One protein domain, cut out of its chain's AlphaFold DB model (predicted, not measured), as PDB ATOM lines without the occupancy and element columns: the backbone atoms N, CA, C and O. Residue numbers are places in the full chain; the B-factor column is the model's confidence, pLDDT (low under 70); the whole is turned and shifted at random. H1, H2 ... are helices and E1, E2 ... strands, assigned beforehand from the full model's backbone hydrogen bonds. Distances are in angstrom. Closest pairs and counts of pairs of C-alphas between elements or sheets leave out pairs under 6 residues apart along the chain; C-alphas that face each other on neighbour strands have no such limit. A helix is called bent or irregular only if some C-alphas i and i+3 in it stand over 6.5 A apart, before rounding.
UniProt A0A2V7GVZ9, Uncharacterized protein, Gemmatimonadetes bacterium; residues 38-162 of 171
ATOM      1  N   GLY A  38     264.459 266.818 194.978       88.44
ATOM      2  CA  GLY A  38     263.900 267.719 193.973       88.44
ATOM      3  C   GLY A  38     264.835 268.022 192.801       88.44
ATOM      4  O   GLY A  38     264.397 268.665 191.857       88.44
ATOM      5  N   ALA A  39     266.105 267.610 192.849       94.06
ATOM      6  CA  ALA A  39     267.072 267.884 191.792       94.06
ATOM      7  C   ALA A  39     266.963 266.853 190.658       94.06
ATOM      8  O   ALA A  39     267.104 265.652 190.884       94.06
ATOM      9  N   ASP A  40     266.815 267.322 189.420       95.81
ATOM     10  CA  ASP A  40     266.848 266.466 188.227       95.81
ATOM     11  C   ASP A  40     268.264 265.967 187.917       95.81
ATOM     12  O   ASP A  40     268.459 264.919 187.296       95.81
ATOM     13  N   LEU A  41     269.277 266.734 188.328       95.50
ATOM     14  CA  LEU A  41     270.672 266.401 188.098       95.50
ATOM     15  C   LEU A  41     271.569 266.956 189.209       95.50
ATOM     16  O   LEU A  41     271.581 268.151 189.476       95.50
ATOM     17  N   VAL A  42     272.406 266.098 189.799       96.56
ATOM     18  CA  VAL A  42     273.436 266.508 190.767       96.56
ATOM     19  C   VAL A  42     274.822 266.249 190.185       96.56
ATOM     20  O   VAL A  42     275.167 265.110 189.853       96.56
ATOM     21  N   VAL A  43     275.641 267.295 190.038       95.56
ATOM     22  CA  VAL A  43     276.975 267.189 189.423       95.56
ATOM     23  C   VAL A  43     278.062 267.870 190.254       95.56
ATOM     24  O   VAL A  43     277.999 269.074 190.469       95.56
ATOM     25  N   PRO A  44     279.139 267.165 190.650       96.75
ATOM     26  CA  PRO A  44     280.382 267.823 191.027       96.75
ATOM     27  C   PRO A  44     281.051 268.329 189.747       96.75
ATOM     28  O   PRO A  44     281.351 267.530 188.853       96.75
ATOM     29  N   ALA A  45     281.239 269.639 189.623       97.62
ATOM     30  CA  ALA A  45     281.785 270.269 188.424       97.62
ATOM     31  C   ALA A  45     282.452 271.615 188.737       97.62
ATOM     32  O   ALA A  45     282.171 272.259 189.748       97.62
ATOM     33  N   THR A  46     283.324 272.045 187.830       97.75
ATOM     34  CA  THR A  46     283.963 273.362 187.866       97.75
ATOM     35  C   THR A  46     283.152 274.355 187.042       97.75
ATOM     36  O   THR A  46     282.759 274.033 185.915       97.75
ATOM     37  N   LEU A  47     282.946 275.570 187.554       97.38
ATOM     38  CA  LEU A  47     282.385 276.664 186.763       97.38
ATOM     39  C   LEU A  47     283.414 277.099 185.715       97.38
ATOM     40  O   LEU A  47     284.428 277.713 186.037       97.38
ATOM     41  N   ALA A  48     283.188 276.754 184.451       97.69
ATOM     42  CA  ALA A  48     284.145 277.014 183.378       97.69
ATOM     43  C   ALA A  48     283.944 278.384 182.723       97.69
ATOM     44  O   ALA A  48     284.904 278.987 182.250       97.69
ATOM     45  N   LYS A  49     282.698 278.850 182.663       97.06
ATOM     46  CA  LYS A  49     282.317 280.121 182.053       97.06
ATOM     47  C   LYS A  49     281.026 280.611 182.693       97.06
ATOM     48  O   LYS A  49     280.164 279.791 182.994       97.06
ATOM     49  N   THR A  50     280.888 281.919 182.858       95.62
ATOM     50  CA  THR A  50     279.616 282.562 183.186       95.62
ATOM     51  C   THR A  50     279.528 283.915 182.492       95.62
ATOM     52  O   THR A  50     280.513 284.655 182.453       95.62
ATOM     53  N   GLU A  51     278.374 284.219 181.911       95.31
ATOM     54  CA  GLU A  51     278.078 285.484 181.245       95.31
ATOM     55  C   GLU A  51     276.671 285.940 181.621       95.31
ATOM     56  O   GLU A  51     275.750 285.132 181.722       95.31
ATOM     57  N   ARG A  52     276.502 287.248 181.837       92.88
ATOM     58  CA  ARG A  52     275.182 287.828 182.095       92.88
ATOM     59  C   ARG A  52     274.363 287.828 180.808       92.88
ATOM     60  O   ARG A  52     274.851 288.302 179.781       92.88
ATOM     61  N   ASP A  53     273.112 287.395 180.893       93.88
ATOM     62  CA  ASP A  53     272.178 287.374 179.773       93.88
ATOM     63  C   ASP A  53     270.912 288.179 180.084       93.88
ATOM     64  O   ASP A  53     269.931 287.691 180.640       93.88
ATOM     65  N   TRP A  54     270.934 289.443 179.671       90.56
ATOM     66  CA  TRP A  54     269.856 290.404 179.907       90.56
ATOM     67  C   TRP A  54     268.526 290.029 179.236       90.56
ATOM     68  O   TRP A  54     267.501 290.628 179.556       90.56
ATOM     69  N   ARG A  55     268.500 289.059 178.309       90.81
ATOM     70  CA  ARG A  55     267.264 288.632 177.628       90.81
ATOM     71  C   ARG A  55     266.265 287.978 178.588       90.81
ATOM     72  O   ARG A  55     265.063 288.032 178.329       90.81
ATOM     73  N   TYR A  56     266.758 287.404 179.684       91.31
ATOM     74  CA  TYR A  56     265.968 286.719 180.714       91.31
ATOM     75  C   TYR A  56     265.745 287.584 181.962       91.31
ATOM     76  O   TYR A  56     265.316 287.080 182.994       91.31
ATOM     77  N   GLU A  57     266.047 288.882 181.892       90.19
ATOM     78  CA  GLU A  57     265.860 289.825 182.995       90.19
ATOM     79  C   GLU A  57     264.648 290.727 182.746       90.19
ATOM     80  O   GLU A  57     264.312 291.050 181.603       90.19
ATOM     81  N   GLU A  58     264.005 291.182 183.821       84.44
ATOM     82  CA  GLU A  58     262.974 292.211 183.712       84.44
ATOM     83  C   GLU A  58     263.596 293.571 183.344       84.44
ATOM     84  O   GLU A  58     264.643 293.952 183.881       84.44
ATOM     85  N   PRO A  59     262.959 294.364 182.464       83.94
ATOM     86  CA  PRO A  59     263.450 295.697 182.158       83.94
ATOM     87  C   PRO A  59     263.316 296.628 183.365       83.94
ATOM     88  O   PRO A  59     262.222 296.890 183.870       83.94
ATOM     89  N   CYS A  60     264.429 297.242 183.758       79.56
ATOM     90  CA  CYS A  60     264.395 298.353 184.694       79.56
ATOM     91  C   CYS A  60     263.953 299.633 183.971       79.56
ATOM     92  O   CYS A  60     264.761 300.335 183.365       79.56
ATOM     93  N   GLY A  61     262.649 299.919 183.968       77.19
ATOM     94  CA  GLY A  61     262.103 301.122 183.332       77.19
ATOM     95  C   GLY A  61     262.750 302.420 183.844       77.19
ATOM     96  O   GLY A  61     263.146 302.511 185.007       77.19
ATOM     97  N   ILE A  62     262.810 303.451 182.990       76.25
ATOM     98  CA  ILE A  62     263.535 304.715 183.248       76.25
ATOM     99  C   ILE A  62     263.132 305.356 184.587       76.25
ATOM    100  O   ILE A  62     263.994 305.736 185.374       76.25
ATOM    101  N   LEU A  63     261.828 305.435 184.880       71.94
ATOM    102  CA  LEU A  63     261.332 306.049 186.117       71.94
ATOM    103  C   LEU A  63     261.793 305.284 187.371       71.94
ATOM    104  O   LEU A  63     262.236 305.901 188.339       71.94
ATOM    105  N   ARG A  64     261.741 303.944 187.346       80.00
ATOM    106  CA  ARG A  64     262.209 303.098 188.458       80.00
ATOM    107  C   ARG A  64     263.717 303.228 188.639       80.00
ATOM    108  O   ARG A  64     264.168 303.442 189.760       80.00
ATOM    109  N   SER A  65     264.469 303.194 187.538       78.25
ATOM    110  CA  SER A  65     265.922 303.369 187.561       78.25
ATOM    111  C   SER A  65     266.344 304.688 188.217       78.25
ATOM    112  O   SER A  65     267.387 304.712 188.862       78.25
ATOM    113  N   ILE A  66     265.559 305.763 188.069       76.88
ATOM    114  CA  ILE A  66     265.854 307.077 188.664       76.88
ATOM    115  C   ILE A  66     265.441 307.146 190.142       76.88
ATOM    116  O   ILE A  66     266.188 307.689 190.950       76.88
ATOM    117  N   MET A  67     264.262 306.626 190.508       80.69
ATOM    118  CA  MET A  67     263.730 306.774 191.873       80.69
ATOM    119  C   MET A  67     264.267 305.740 192.869       80.69
ATOM    120  O   MET A  67     264.424 306.052 194.047       80.69
ATOM    121  N   HIS A  68     264.511 304.509 192.415       79.12
ATOM    122  CA  HIS A  68     264.790 303.360 193.286       79.12
ATOM    123  C   HIS A  68     266.006 302.532 192.849       79.12
ATOM    124  O   HIS A  68     266.462 301.679 193.603       79.12
ATOM    125  N   GLY A  69     266.548 302.780 191.653       79.50
ATOM    126  CA  GLY A  69     267.565 301.917 191.059       79.50
ATOM    127  C   GLY A  69     266.989 300.574 190.595       79.50
ATOM    128  O   GLY A  69     265.777 300.409 190.460       79.50
ATOM    129  N   CYS A  70     267.884 299.632 190.292       79.56
ATOM    130  CA  CYS A  70     267.559 298.334 189.681       79.56
ATOM    131  C   CYS A  70     268.291 297.165 190.354       79.56
ATOM    132  O   CYS A  70     268.428 296.095 189.768       79.56
ATOM    133  N   SER A  71     268.884 297.393 191.528       79.00
ATOM    134  CA  SER A  71     269.758 296.419 192.193       79.00
ATOM    135  C   SER A  71     269.005 295.224 192.778       79.00
ATOM    136  O   SER A  71     269.616 294.197 193.055       79.00
ATOM    137  N   ASP A  72     267.698 295.376 192.975       80.06
ATOM    138  CA  ASP A  72     266.758 294.364 193.449       80.06
ATOM    139  C   ASP A  72     266.218 293.464 192.325       80.06
ATOM    140  O   ASP A  72     265.615 292.435 192.615       80.06
ATOM    141  N   ILE A  73     266.446 293.820 191.055       82.94
ATOM    142  CA  ILE A  73     266.059 292.985 189.913       82.94
ATOM    143  C   ILE A  73     267.073 291.838 189.778       82.94
ATOM    144  O   ILE A  73     268.276 292.110 189.661       82.94
ATOM    145  N   PRO A  74     266.620 290.569 189.765       87.12
ATOM    146  CA  PRO A  74     267.502 289.434 189.548       87.12
ATOM    147  C   PRO A  74     268.246 289.558 188.216       87.12
ATOM    148  O   PRO A  74     267.644 289.777 187.165       87.12
ATOM    149  N   LYS A  75     269.567 289.396 188.259       90.19
ATOM    150  CA  LYS A  75     270.422 289.344 187.072       90.19
ATOM    151  C   LYS A  75     270.553 287.899 186.619       90.19
ATOM    152  O   LYS A  75     270.941 287.050 187.422       90.19
ATOM    153  N   ALA A  76     270.262 287.629 185.357       92.62
ATOM    154  CA  ALA A  76     270.316 286.289 184.796       92.62
ATOM    155  C   ALA A  76     271.714 286.008 184.241       92.62
ATOM    156  O   ALA A  76     272.319 286.851 183.574       92.62
ATOM    157  N   TYR A  77     272.225 284.812 184.504       94.00
ATOM    158  CA  TYR A  77     273.524 284.366 184.024       94.00
ATOM    159  C   TYR A  77     273.396 283.020 183.336       94.00
ATOM    160  O   TYR A  77     272.817 282.083 183.885       94.00
ATOM    161  N   GLN A  78     274.000 282.922 182.156       95.88
ATOM    162  CA  GLN A  78     274.227 281.659 181.484       95.88
ATOM    163  C   GLN A  78     275.646 281.189 181.795       95.88
ATOM    164  O   GLN A  78     276.630 281.903 181.573       95.88
ATOM    165  N   ALA A  79     275.757 279.973 182.307       96.19
ATOM    166  CA  ALA A  79     277.015 279.375 182.703       96.19
ATOM    167  C   ALA A  79     277.251 278.019 182.051       96.19
ATOM    168  O   ALA A  79     276.335 277.303 181.652       96.19
ATOM    169  N   THR A  80     278.529 277.661 181.992       98.19
ATOM    170  CA  THR A  80     278.982 276.344 181.564       98.19
ATOM    171  C   THR A  80     279.694 275.677 182.722       98.19
ATOM    172  O   THR A  80     280.764 276.121 183.147       98.19
ATOM    173  N   LEU A  81     279.136 274.568 183.194       98.25
ATOM    174  CA  LEU A  81     279.799 273.670 184.128       98.25
ATOM    175  C   LEU A  81     280.646 272.665 183.354       98.25
ATOM    176  O   LEU A  81     280.265 272.243 182.261       98.25
ATOM    177  N   ARG A  82     281.784 272.252 183.914       98.25
ATOM    178  CA  ARG A  82     282.688 271.285 183.280       98.25
ATOM    179  C   ARG A  82     283.207 270.248 184.267       98.25
ATOM    180  O   ARG A  82     283.681 270.585 185.347       98.25
ATOM    181  N   ARG A  83     283.202 268.980 183.845       97.19
ATOM    182  CA  ARG A  83     283.898 267.869 184.510       97.19
ATOM    183  C   ARG A  83     284.579 266.999 183.458       97.19
ATOM    184  O   ARG A  83     283.918 266.285 182.704       97.19
ATOM    185  N   GLY A  84     285.909 267.047 183.411       94.81
ATOM    186  CA  GLY A  84     286.674 266.412 182.336       94.81
ATOM    187  C   GLY A  84     286.281 266.995 180.975       94.81
ATOM    188  O   GLY A  84     286.363 268.208 180.781       94.81
ATOM    189  N   THR A  85     285.831 266.135 180.057       95.38
ATOM    190  CA  THR A  85     285.328 266.510 178.722       95.38
ATOM    191  C   THR A  85     283.829 266.808 178.685       95.38
ATOM    192  O   THR A  85     283.337 267.293 177.670       95.38
ATOM    193  N   ARG A  86     283.087 266.517 179.762       97.75
ATOM    194  CA  ARG A  86     281.642 266.766 179.827       97.75
ATOM    195  C   ARG A  86     281.370 268.198 180.255       97.75
ATOM    196  O   ARG A  86     282.023 268.704 181.173       97.75
ATOM    197  N   THR A  87     280.381 268.807 179.617       97.94
ATOM    198  CA  THR A  87     279.896 270.144 179.943       97.94
ATOM    199  C   THR A  87     278.385 270.152 180.112       97.94
ATOM    200  O   THR A  87     277.681 269.355 179.491       97.94
ATOM    201  N   TRP A  88     277.897 271.066 180.947       97.94
ATOM    202  CA  TRP A  88     276.471 271.308 181.154       97.94
ATOM    203  C   TRP A  88     276.199 272.810 181.054       97.94
ATOM    204  O   TRP A  88     276.842 273.571 181.784       97.94
ATOM    205  N   PRO A  89     275.303 273.254 180.155       97.12
ATOM    206  CA  PRO A  89     274.791 274.615 180.186       97.12
ATOM    207  C   PRO A  89     273.804 274.745 181.346       97.12
ATOM    208  O   PRO A  89     272.941 273.883 181.521       97.12
ATOM    209  N   VAL A  90     273.940 275.804 182.135       96.81
ATOM    210  CA  VAL A  90     273.061 276.085 183.273       96.81
ATOM    211  C   VAL A  90     272.702 277.564 183.319       96.81
ATOM    212  O   VAL A  90     273.488 278.411 182.891       96.81
ATOM    213  N   PHE A  91     271.534 277.869 183.864       95.75
ATOM    214  CA  PHE A  91     271.111 279.218 184.211       95.75
ATOM    215  C   PHE A  91     271.111 279.397 185.723       95.75
ATOM    216  O   PHE A  91     270.786 278.481 186.475       95.75
ATOM    217  N   TYR A  92     271.459 280.593 186.174       93.00
ATOM    218  CA  TYR A  92     271.259 280.996 187.558       93.00
ATOM    219  C   TYR A  92     270.948 282.488 187.627       93.00
ATOM    220  O   TYR A  92     271.294 283.255 186.722       93.00
ATOM    221  N   PHE A  93     270.290 282.899 188.705       90.06
ATOM    222  CA  PHE A  93     269.816 284.264 188.889       90.06
ATOM    223  C   PHE A  93     270.393 284.840 190.173       90.06
ATOM    224  O   PHE A  93     270.281 284.233 191.231       90.06
ATOM    225  N   LYS A  94     271.008 286.021 190.086       87.62
ATOM    226  CA  LYS A  94     271.602 286.699 191.242       87.62
ATOM    227  C   LYS A  94     270.770 287.898 191.656       87.62
ATOM    228  O   LYS A  94     270.539 288.786 190.835       87.62
ATOM    229  N   ILE A  95     270.431 287.984 192.938       82.12
ATOM    230  CA  ILE A  95     269.897 289.205 193.548       82.12
ATOM    231  C   ILE A  95     271.022 289.872 194.344       82.12
ATOM    232  O   ILE A  95     271.653 289.243 195.194       82.12
ATOM    233  N   GLY A  96     271.291 291.148 194.063       75.38
ATOM    234  CA  GLY A  96     272.394 291.877 194.690       75.38
ATOM    235  C   GLY A  96     273.778 291.280 194.389       75.38
ATOM    236  O   GLY A  96     274.008 290.698 193.327       75.38
ATOM    237  N   ASP A  97     274.704 291.445 195.336       71.38
ATOM    238  CA  ASP A  97     276.118 291.057 195.202       71.38
ATOM    239  C   ASP A  97     276.481 289.822 196.046       71.38
ATOM    240  O   ASP A  97     277.627 289.661 196.470       71.38
ATOM    241  N   LEU A  98     275.513 288.933 196.301       67.44
ATOM    242  CA  LEU A  98     275.762 287.710 197.066       67.44
ATOM    243  C   LEU A  98     276.883 286.870 196.419       67.44
ATOM    244  O   LEU A  98     276.962 286.768 195.181       67.44
ATOM    245  N   PRO A  99     277.785 286.282 197.228       68.88
ATOM    246  CA  PRO A  99     278.882 285.478 196.715       68.88
ATOM    247  C   PRO A  99     278.329 284.244 195.997       68.88
ATOM    248  O   PRO A  99     277.412 283.591 196.474       68.88
ATOM    249  N   HIS A 100     278.868 283.952 194.820       76.44
ATOM    250  CA  HIS A 100     278.620 282.723 194.058       76.44
ATOM    251  C   HIS A 100     279.980 282.200 193.593       76.44
ATOM    252  O   HIS A 100     280.907 283.016 193.507       76.44
ATOM    253  N   PRO A 101     280.120 280.901 193.264       81.81
ATOM    254  CA  PRO A 101     281.384 280.387 192.757       81.81
ATOM    255  C   PRO A 101     281.892 281.219 191.582       81.81
ATOM    256  O   PRO A 101     281.135 281.578 190.675       81.81
ATOM    257  N   ALA A 102     283.178 281.543 191.617       90.19
ATOM    258  CA  ALA A 102     283.858 282.226 190.539       90.19
ATOM    259  C   ALA A 102     284.234 281.234 189.432       90.19
ATOM    260  O   ALA A 102     284.255 280.015 189.613       90.19
ATOM    261  N   VAL A 103     284.553 281.757 188.248       95.00
ATOM    262  CA  VAL A 103     285.107 280.921 187.178       95.00
ATOM    263  C   VAL A 103     286.397 280.265 187.672       95.00
ATOM    264  O   VAL A 103     287.304 280.947 188.140       95.00
ATOM    265  N   GLY A 104     286.481 278.943 187.538       95.88
ATOM    266  CA  GLY A 104     287.569 278.117 188.060       95.88
ATOM    267  C   GLY A 104     287.237 277.404 189.371       95.88
ATOM    268  O   GLY A 104     287.873 276.393 189.675       95.88
ATOM    269  N   ASP A 105     286.208 277.843 190.097       95.06
ATOM    270  CA  ASP A 105     285.797 277.200 191.340       95.06
ATOM    271  C   ASP A 105     285.068 275.887 191.067       95.06
ATOM    272  O   ASP A 105     284.299 275.744 190.111       95.06
ATOM    273  N   SER A 106     285.318 274.909 191.934       96.12
ATOM    274  CA  SER A 106     284.628 273.621 191.917       96.12
ATOM    275  C   SER A 106     283.573 273.576 193.012       96.12
ATOM    276  O   SER A 106     283.820 274.000 194.140       96.12
ATOM    277  N   ALA A 107     282.413 273.022 192.679       96.50
ATOM    278  CA  ALA A 107     281.266 272.895 193.571       96.50
ATOM    279  C   ALA A 107     280.467 271.626 193.238       96.50
ATOM    280  O   ALA A 107     280.706 270.975 192.213       96.50
ATOM    281  N   VAL A 108     279.524 271.276 194.110       96.69
ATOM    282  CA  VAL A 108     278.461 270.312 193.811       96.69
ATOM    283  C   VAL A 108     277.210 271.104 193.455       96.69
ATOM    284  O   VAL A 108     276.719 271.886 194.262       96.69
ATOM    285  N   TRP A 109     276.725 270.913 192.234       96.50
ATOM    286  CA  TRP A 109     275.608 271.656 191.663       96.50
ATOM    287  C   TRP A 109     274.359 270.785 191.677       96.50
ATOM    288  O   TRP A 109     274.372 269.696 191.094       96.50
ATOM    289  N   LEU A 110     273.306 271.263 192.332       96.31
ATOM    290  CA  LEU A 110     271.969 270.686 192.297       96.31
ATOM    291  C   LEU A 110     271.188 271.444 191.224       96.31
ATOM    292  O   LEU A 110     270.950 272.642 191.340       96.31
ATOM    293  N   LEU A 111     270.854 270.754 190.142       96.81
ATOM    294  CA  LEU A 111     270.256 271.338 188.951       96.81
ATOM    295  C   LEU A 111     268.837 270.816 188.778       96.81
ATOM    296  O   LEU A 111     268.596 269.610 188.891       96.81
ATOM    297  N   ARG A 112     267.929 271.725 188.442       96.19
ATOM    298  CA  ARG A 112     266.534 271.425 188.112       96.19
ATOM    299  C   ARG A 112     266.231 271.813 186.680       96.19
ATOM    300  O   ARG A 112     266.821 272.758 186.173       96.19
ATOM    301  N   GLN A 113     265.391 271.060 185.993       96.56
ATOM    302  CA  GLN A 113     264.894 271.422 184.676       96.56
ATOM    303  C   GLN A 113     263.672 272.312 184.851       96.56
ATOM    304  O   GLN A 113     262.623 271.845 185.285       96.56
ATOM    305  N   ASP A 114     263.804 273.582 184.485       94.62
ATOM    306  CA  ASP A 114     262.703 274.539 184.583       94.62
ATOM    307  C   ASP A 114     262.639 275.453 183.352       94.62
ATOM    308  O   ASP A 114     263.572 275.531 182.541       94.62
ATOM    309  N   ALA A 115     261.498 276.117 183.194       92.75
ATOM    310  CA  ALA A 115     261.241 277.106 182.168       92.75
ATOM    311  C   ALA A 115     261.948 278.429 182.497       92.75
ATOM    312  O   ALA A 115     261.644 279.105 183.479       92.75
ATOM    313  N   VAL A 116     262.848 278.846 181.612       92.44
ATOM    314  CA  VAL A 116     263.536 280.135 181.663       92.44
ATOM    315  C   VAL A 116     262.870 281.065 180.651       92.44
ATOM    316  O   VAL A 116     262.932 280.844 179.440       92.44
ATOM    317  N   TYR A 117     262.184 282.095 181.145       90.81
ATOM    318  CA  TYR A 117     261.389 283.007 180.320       90.81
ATOM    319  C   TYR A 117     262.230 284.155 179.759       90.81
ATOM    320  O   TYR A 117     263.030 284.762 180.470       90.81
ATOM    321  N   HIS A 118     261.985 284.532 178.504       90.62
ATOM    322  CA  HIS A 118     262.583 285.721 177.890       90.62
ATOM    323  C   HIS A 118     261.875 286.996 178.383       90.62
ATOM    324  O   HIS A 118     261.106 287.631 177.656       90.62
ATOM    325  N   LEU A 119     262.095 287.352 179.652       87.38
ATOM    326  CA  LEU A 119     261.374 288.425 180.349       87.38
ATOM    327  C   LEU A 119     261.526 289.794 179.672       87.38
ATOM    328  O   LEU A 119     260.552 290.545 179.596       87.38
ATOM    329  N   MET A 120     262.698 290.095 179.107       85.94
ATOM    330  CA  MET A 120     262.934 291.355 178.397       85.94
ATOM    331  C   MET A 120     262.050 291.468 177.153       85.94
ATOM    332  O   MET A 120     261.359 292.467 176.952       85.94
ATOM    333  N   GLU A 121     262.057 290.428 176.318       85.06
ATOM    334  CA  GLU A 121     261.221 290.366 175.121       85.06
ATOM    335  C   GLU A 121     259.737 290.396 175.500       85.06
ATOM    336  O   GLU A 121     258.948 291.115 174.880       85.06
ATOM    337  N   CYS A 122     259.361 289.653 176.541       85.69
ATOM    338  CA  CYS A 122     257.983 289.605 176.996       85.69
ATOM    339  C   CYS A 122     257.485 290.990 177.423       85.69
ATOM    340  O   CYS A 122     256.454 291.458 176.938       85.69
ATOM    341  N   ALA A 123     258.251 291.701 178.250       82.31
ATOM    342  CA  ALA A 123     257.906 293.045 178.698       82.31
ATOM    343  C   ALA A 123     257.817 294.060 177.542       82.31
ATOM    344  O   ALA A 123     256.926 294.909 177.540       82.31
ATOM    345  N   GLN A 124     258.675 293.947 176.522       78.81
ATOM    346  CA  GLN A 124     258.588 294.776 175.314       78.81
ATOM    347  C   GLN A 124     257.307 294.497 174.508       78.81
ATOM    348  O   GLN A 124     256.694 295.423 173.973       78.81
ATOM    349  N   ARG A 125     256.868 293.233 174.445       76.62
ATOM    350  CA  ARG A 125     255.654 292.811 173.724       76.62
ATOM    351  C   ARG A 125     254.358 293.131 174.466       76.62
ATOM    352  O   ARG A 125     253.357 293.414 173.809       76.62
ATOM    353  N   HIS A 126     254.373 293.144 175.800       63.78
ATOM    354  CA  HIS A 126     253.217 293.514 176.626       63.78
ATOM    355  C   HIS A 126     252.681 294.925 176.330       63.78
ATOM    356  O   HIS A 126     251.503 295.185 176.559       63.78
ATOM    357  N   GLY A 127     253.504 295.820 175.771       55.81
ATOM    358  CA  GLY A 127     253.056 297.130 175.288       55.81
ATOM    359  C   GLY A 127     252.249 297.098 173.981       55.81
ATOM    360  O   GLY A 127     251.728 298.137 173.583       55.81
ATOM    361  N   LEU A 128     252.153 295.946 173.300       53.22
ATOM    362  CA  LEU A 128     251.612 295.833 171.941       53.22
ATOM    363  C   LEU A 128     250.445 294.833 171.809       53.22
ATOM    364  O   LEU A 128     249.466 295.191 171.165       53.22
ATOM    365  N   THR A 129     250.492 293.623 172.396       49.94
ATOM    366  CA  THR A 129     249.383 292.624 172.390       49.94
ATOM    367  C   THR A 129     249.527 291.581 173.534       49.94
ATOM    368  O   THR A 129     250.483 291.632 174.301       49.94
ATOM    369  N   SER A 130     248.565 290.658 173.700       51.22
ATOM    370  CA  SER A 130     248.409 289.737 174.850       51.22
ATOM    371  C   SER A 130     249.619 288.845 175.222       51.22
ATOM    372  O   SER A 130     250.068 288.031 174.421       51.22
ATOM    373  N   SER A 131     250.053 288.972 176.484       58.97
ATOM    374  CA  SER A 131     250.505 288.003 177.520       58.97
ATOM    375  C   SER A 131     251.216 286.665 177.234       58.97
ATOM    376  O   SER A 131     251.347 285.877 178.169       58.97
ATOM    377  N   TYR A 132     251.708 286.369 176.032       70.69
ATOM    378  CA  TYR A 132     252.527 285.165 175.820       70.69
ATOM    379  C   TYR A 132     254.030 285.478 175.912       70.69
ATOM    380  O   TYR A 132     254.598 286.081 174.997       70.69
ATOM    381  N   CYS A 133     254.673 285.040 176.999       82.62
ATOM    382  CA  CYS A 133     256.132 285.042 177.120       82.62
ATOM    383  C   CYS A 133     256.712 283.765 176.498       82.62
ATOM    384  O   CYS A 133     256.310 282.656 176.853       82.62
ATOM    385  N   SER A 134     257.681 283.915 175.597       88.00
ATOM    386  CA  SER A 134     258.524 282.805 175.148       88.00
ATOM    387  C   SER A 134     259.380 282.296 176.313       88.00
ATOM    388  O   SER A 134     259.809 283.068 177.175       88.00
ATOM    389  N   TYR A 135     259.639 280.992 176.324       91.19
ATOM    390  CA  TYR A 135     260.518 280.341 177.286       91.19
ATOM    391  C   TYR A 135     261.256 279.182 176.626       91.19
ATOM    392  O   TYR A 135     260.833 278.663 175.588       91.19
ATOM    393  N   GLU A 136     262.331 278.750 177.266       93.88
ATOM    394  CA  GLU A 136     263.029 277.505 176.967       93.88
ATOM    395  C   GLU A 136     263.204 276.685 178.248       93.88
ATOM    396  O   GLU A 136     263.179 277.238 179.343       93.88
ATOM    397  N   VAL A 137     263.348 275.364 178.127       94.81
ATOM    398  CA  VAL A 137     263.636 274.497 179.279       94.81
ATOM    399  C   VAL A 137     265.145 274.349 179.405       94.81
ATOM    400  O   VAL A 137     265.809 273.934 178.453       94.81
ATOM    401  N   ALA A 138     265.684 274.662 180.579       96.19
ATOM    402  CA  ALA A 138     267.110 274.569 180.854       96.19
ATOM    403  C   ALA A 138     267.371 274.020 182.257       96.19
ATOM    404  O   ALA A 138     266.481 273.989 183.102       96.19
ATOM    405  N   TYR A 139     268.615 273.604 182.508       97.69
ATOM    406  CA  TYR A 139     269.056 273.356 183.875       97.69
ATOM    407  C   TYR A 139     269.225 274.689 184.604       97.69
ATOM    408  O   TYR A 139     269.991 275.540 184.150       97.69
ATOM    409  N   VAL A 140     268.541 274.854 185.728       95.44
ATOM    410  CA  VAL A 140     268.563 276.049 186.566       95.44
ATOM    411  C   VAL A 140     269.112 275.739 187.955       95.44
ATOM    412  O   VAL A 140     268.937 274.641 188.489       95.44
ATOM    413  N   VAL A 141     269.772 276.736 188.532       92.62
ATOM    414  CA  VAL A 141     270.034 276.847 189.969       92.62
ATOM    415  C   VAL A 141     268.953 277.767 190.532       92.62
ATOM    416  O   VAL A 141     268.934 278.956 190.209       92.62
ATOM    417  N   GLU A 142     268.034 277.223 191.329       86.06
ATOM    418  CA  GLU A 142     266.910 278.001 191.878       86.06
ATOM    419  C   GLU A 142     267.288 278.775 193.146       86.06
ATOM    420  O   GLU A 142     266.651 279.775 193.477       86.06
ATOM    421  N   SER A 143     268.304 278.308 193.876       86.06
ATOM    422  CA  SER A 143     268.730 278.886 195.148       86.06
ATOM    423  C   SER A 143     270.248 278.853 195.306       86.06
ATOM    424  O   SER A 143     270.900 277.914 194.856       86.06
ATOM    425  N   ASP A 144     270.805 279.829 196.024       84.44
ATOM    426  CA  ASP A 144     272.221 279.846 196.419       84.44
ATOM    427  C   ASP A 144     272.625 278.565 197.166       84.44
ATOM    428  O   ASP A 144     273.748 278.081 197.019       84.44
ATOM    429  N   ASP A 145     271.694 277.968 197.917       88.25
ATOM    430  CA  ASP A 145     271.944 276.732 198.651       88.25
ATOM    431  C   ASP A 145     272.148 275.530 197.713       88.25
ATOM    432  O   ASP A 145     272.781 274.548 198.108       88.25
ATOM    433  N   ASP A 146     271.652 275.574 196.473       91.56
ATOM    434  CA  ASP A 146     271.788 274.495 195.481       91.56
ATOM    435  C   ASP A 146     273.217 274.378 194.921       91.56
ATOM    436  O   ASP A 146     273.530 273.472 194.142       91.56
ATOM    437  N   VAL A 147     274.108 275.270 195.349       92.94
ATOM    438  CA  VAL A 147     275.523 275.261 195.005       92.94
ATOM    439  C   VAL A 147     276.344 274.990 196.260       92.94
ATOM    440  O   VAL A 147     276.680 275.882 197.035       92.94
ATOM    441  N   LEU A 148     276.683 273.721 196.467       93.69
ATOM    442  CA  LEU A 148     277.361 273.262 197.675       93.69
ATOM    443  C   LEU A 148     278.888 273.274 197.497       93.69
ATOM    444  O   LEU A 148     279.394 273.040 196.392       93.69
ATOM    445  N   PRO A 149     279.667 273.456 198.580       93.19
ATOM    446  CA  PRO A 149     281.123 273.357 198.518       93.19
ATOM    447  C   PRO A 149     281.580 272.005 197.956       93.19
ATOM    448  O   PRO A 149     281.047 270.966 198.342       93.19
ATOM    449  N   ALA A 150     282.621 271.977 197.114       93.00
ATOM    450  CA  ALA A 150     283.109 270.730 196.503       93.00
ATOM    451  C   ALA A 150     283.449 269.618 197.515       93.00
ATOM    452  O   ALA A 150     283.280 268.438 197.212       93.00
ATOM    453  N   ALA A 151     283.893 269.989 198.721       92.69
ATOM    454  CA  ALA A 151     284.220 269.048 199.793       92.69
ATOM    455  C   ALA A 151     283.016 268.209 200.268       92.69
ATOM    456  O   ALA A 151     283.210 267.131 200.820       92.69
ATOM    457  N   THR A 152     281.784 268.663 200.018       93.12
ATOM    458  CA  THR A 152     280.547 267.969 200.420       93.12
ATOM    459  C   THR A 152     280.179 266.796 199.511       93.12
ATOM    460  O   THR A 152     279.229 266.075 199.796       93.12
ATOM    461  N   TRP A 153     280.921 266.561 198.420       94.38
ATOM    462  CA  TRP A 153     280.551 265.541 197.438       94.38
ATOM    463  C   TRP A 153     280.390 264.140 198.036       94.38
ATOM    464  O   TRP A 153     279.474 263.424 197.640       94.38
ATOM    465  N   GLN A 154     281.245 263.753 198.988       93.12
ATOM    466  CA  GLN A 154     281.144 262.431 199.602       93.12
ATOM    467  C   GLN A 154     279.801 262.264 200.330       93.12
ATOM    468  O   GLN A 154     279.052 261.346 200.001       93.12
ATOM    469  N   GLU A 155     279.463 263.200 201.218       91.38
ATOM    470  CA  GLU A 155     278.189 263.233 201.950       91.38
ATOM    471  C   GLU A 155     276.987 263.221 200.995       91.38
ATOM    472  O   GLU A 155     276.081 262.398 201.123       91.38
ATOM    473  N   VAL A 156     277.015 264.071 199.963       93.00
ATOM    474  CA  VAL A 156     275.952 264.135 198.950       93.00
ATOM    475  C   VAL A 156     275.799 262.803 198.215       93.00
ATOM    476  O   VAL A 156     274.678 262.356 197.980       93.00
ATOM    477  N   SER A 157     276.902 262.150 197.846       92.38
ATOM    478  CA  SER A 157     276.860 260.886 197.108       92.38
ATOM    479  C   SER A 157     276.326 259.717 197.942       92.38
ATOM    480  O   SER A 157     275.571 258.896 197.420       92.38
ATOM    481  N   GLU A 158     276.649 259.670 199.237       90.75
ATOM    482  CA  GLU A 158     276.097 258.697 200.188       90.75
ATOM    483  C   GLU A 158     274.590 258.918 200.391       90.75
ATOM    484  O   GLU A 158     273.797 257.968 200.354       90.75
ATOM    485  N   LEU A 159     274.170 260.179 200.514       89.88
ATOM    486  CA  LEU A 159     272.764 260.532 200.676       89.88
ATOM    487  C   LEU A 159     271.951 260.229 199.409       89.88
ATOM    488  O   LEU A 159     270.888 259.622 199.499       89.88
ATOM    489  N   LEU A 160     272.477 260.543 198.221       90.25
ATOM    490  CA  LEU A 160     271.864 260.162 196.943       90.25
ATOM    491  C   LEU A 160     271.711 258.645 196.807       90.25
ATOM    492  O   LEU A 160     270.681 258.175 196.330       90.25
ATOM    493  N   HIS A 161     272.709 257.870 197.243       87.56
ATOM    494  CA  HIS A 161     272.606 256.414 197.232       87.56
ATOM    495  C   HIS A 161     271.482 255.924 198.151       87.56
ATOM    496  O   HIS A 161     270.706 255.058 197.756       87.56
ATOM    497  N   THR A 162     271.351 256.522 199.336       85.62
ATOM    498  CA  THR A 162     270.282 256.212 200.296       85.62
ATOM    499  C   THR A 162     268.898 256.552 199.741       85.62
ATOM    500  O   THR A 162     267.971 255.759 199.882       85.62
TER     501      THR A 162
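AT A GLANCE: This is residues 38 to 162 of the 171 residues of an uncharacterized protein of Gemmatimonadetes bacterium (UniProt A0A2V7GVZ9). A small closed barrel of five strands, E1, E2, E3, E5 and E4, makes the core, and helix H3 packs on its outside, along E4. At the end of the barrel away from H3, the excursions holding the short helices H1 and H2 reach outward and lengthen the whole. The printed part has 125 residues, with three named helices and six named strands in the order E1 H1 E2 E3 E4 H2 E5 E6 H3; the sheet is mixed and the class is mixed, helices and strands. It is only just loose, close to compact, with a radius of gyration of the C-alphas of 16.7 A, and elongated, spanning 51 by 28 by 27 A.

HOW THE PARTS SIT: Round the barrel run E1, residues 41 to 52, E2, residues 75 to 83, E3, residues 86 to 94, E5, residues 135 to 141, and E4, residues 106 to 117, and back to E1. E1 and E2 are antiparallel, with N 48 and O 80 at 2.8 A. E2 and E3 form an antiparallel hairpin, with N 79 and O 90 at 2.8 A. E3 and E5 are parallel, with N 91 and O 139 at 2.8 A. E5 and E4 are antiparallel, with N 140 and O 112 at 2.7 A. E4 and E1 are antiparallel and close the ring, with N 109 and O 43 at 2.8 A. E1 bends by 102 degrees at residue 44, and its pairing is staggered: residues 41 to 46 pair with E4 and 46 to 52 with E2. E4 bends by 77 degrees at residue 114. E6, residues 147 to 149, is outside the ring and antiparallel to E4, with N 108 and O 148 at 2.9 A; it lies on the same side of E4 as E5. H3, residues 150 to 162, is on the barrel, outside it, at a height over the sheet of 8.3 A. It lies over E4 and runs along it, at 5 degrees on the local plane; their closest C-alphas, of Ala 107 and Ala 150, are 4.1 A apart. H3 is irregular, with C-alphas 151 and 154 at 7.3 A. H1, residues 62 to 67, and H2, residues 119 to 126, are not on the barrel and are apart from each other. In H1 and H2 every O i to N i+4 pair is within hydrogen-bond range; in H3, 7 of 9 are.

IN THESE COORDINATES: E1 begins at C-alpha 41, (270.672, 266.401, 188.098), and measures 22.7 A. E2 measures 25.5 A, E3 25.1 A, E4 27.6 A and E5 16.2 A. H3 measures 19.7 A and ends at C-alpha 162, (270.282, 256.212, 200.296).

THE WHOLE: The C-alphas farthest apart, of Leu 128 and Glu 158, are 52.7 A apart. The printed part has no cut. The link from E3 to E4, 11 residues, is long. The mean pLDDT of the printed part is 88.0; residues 98 to 99 and 126 to 131 are under 70.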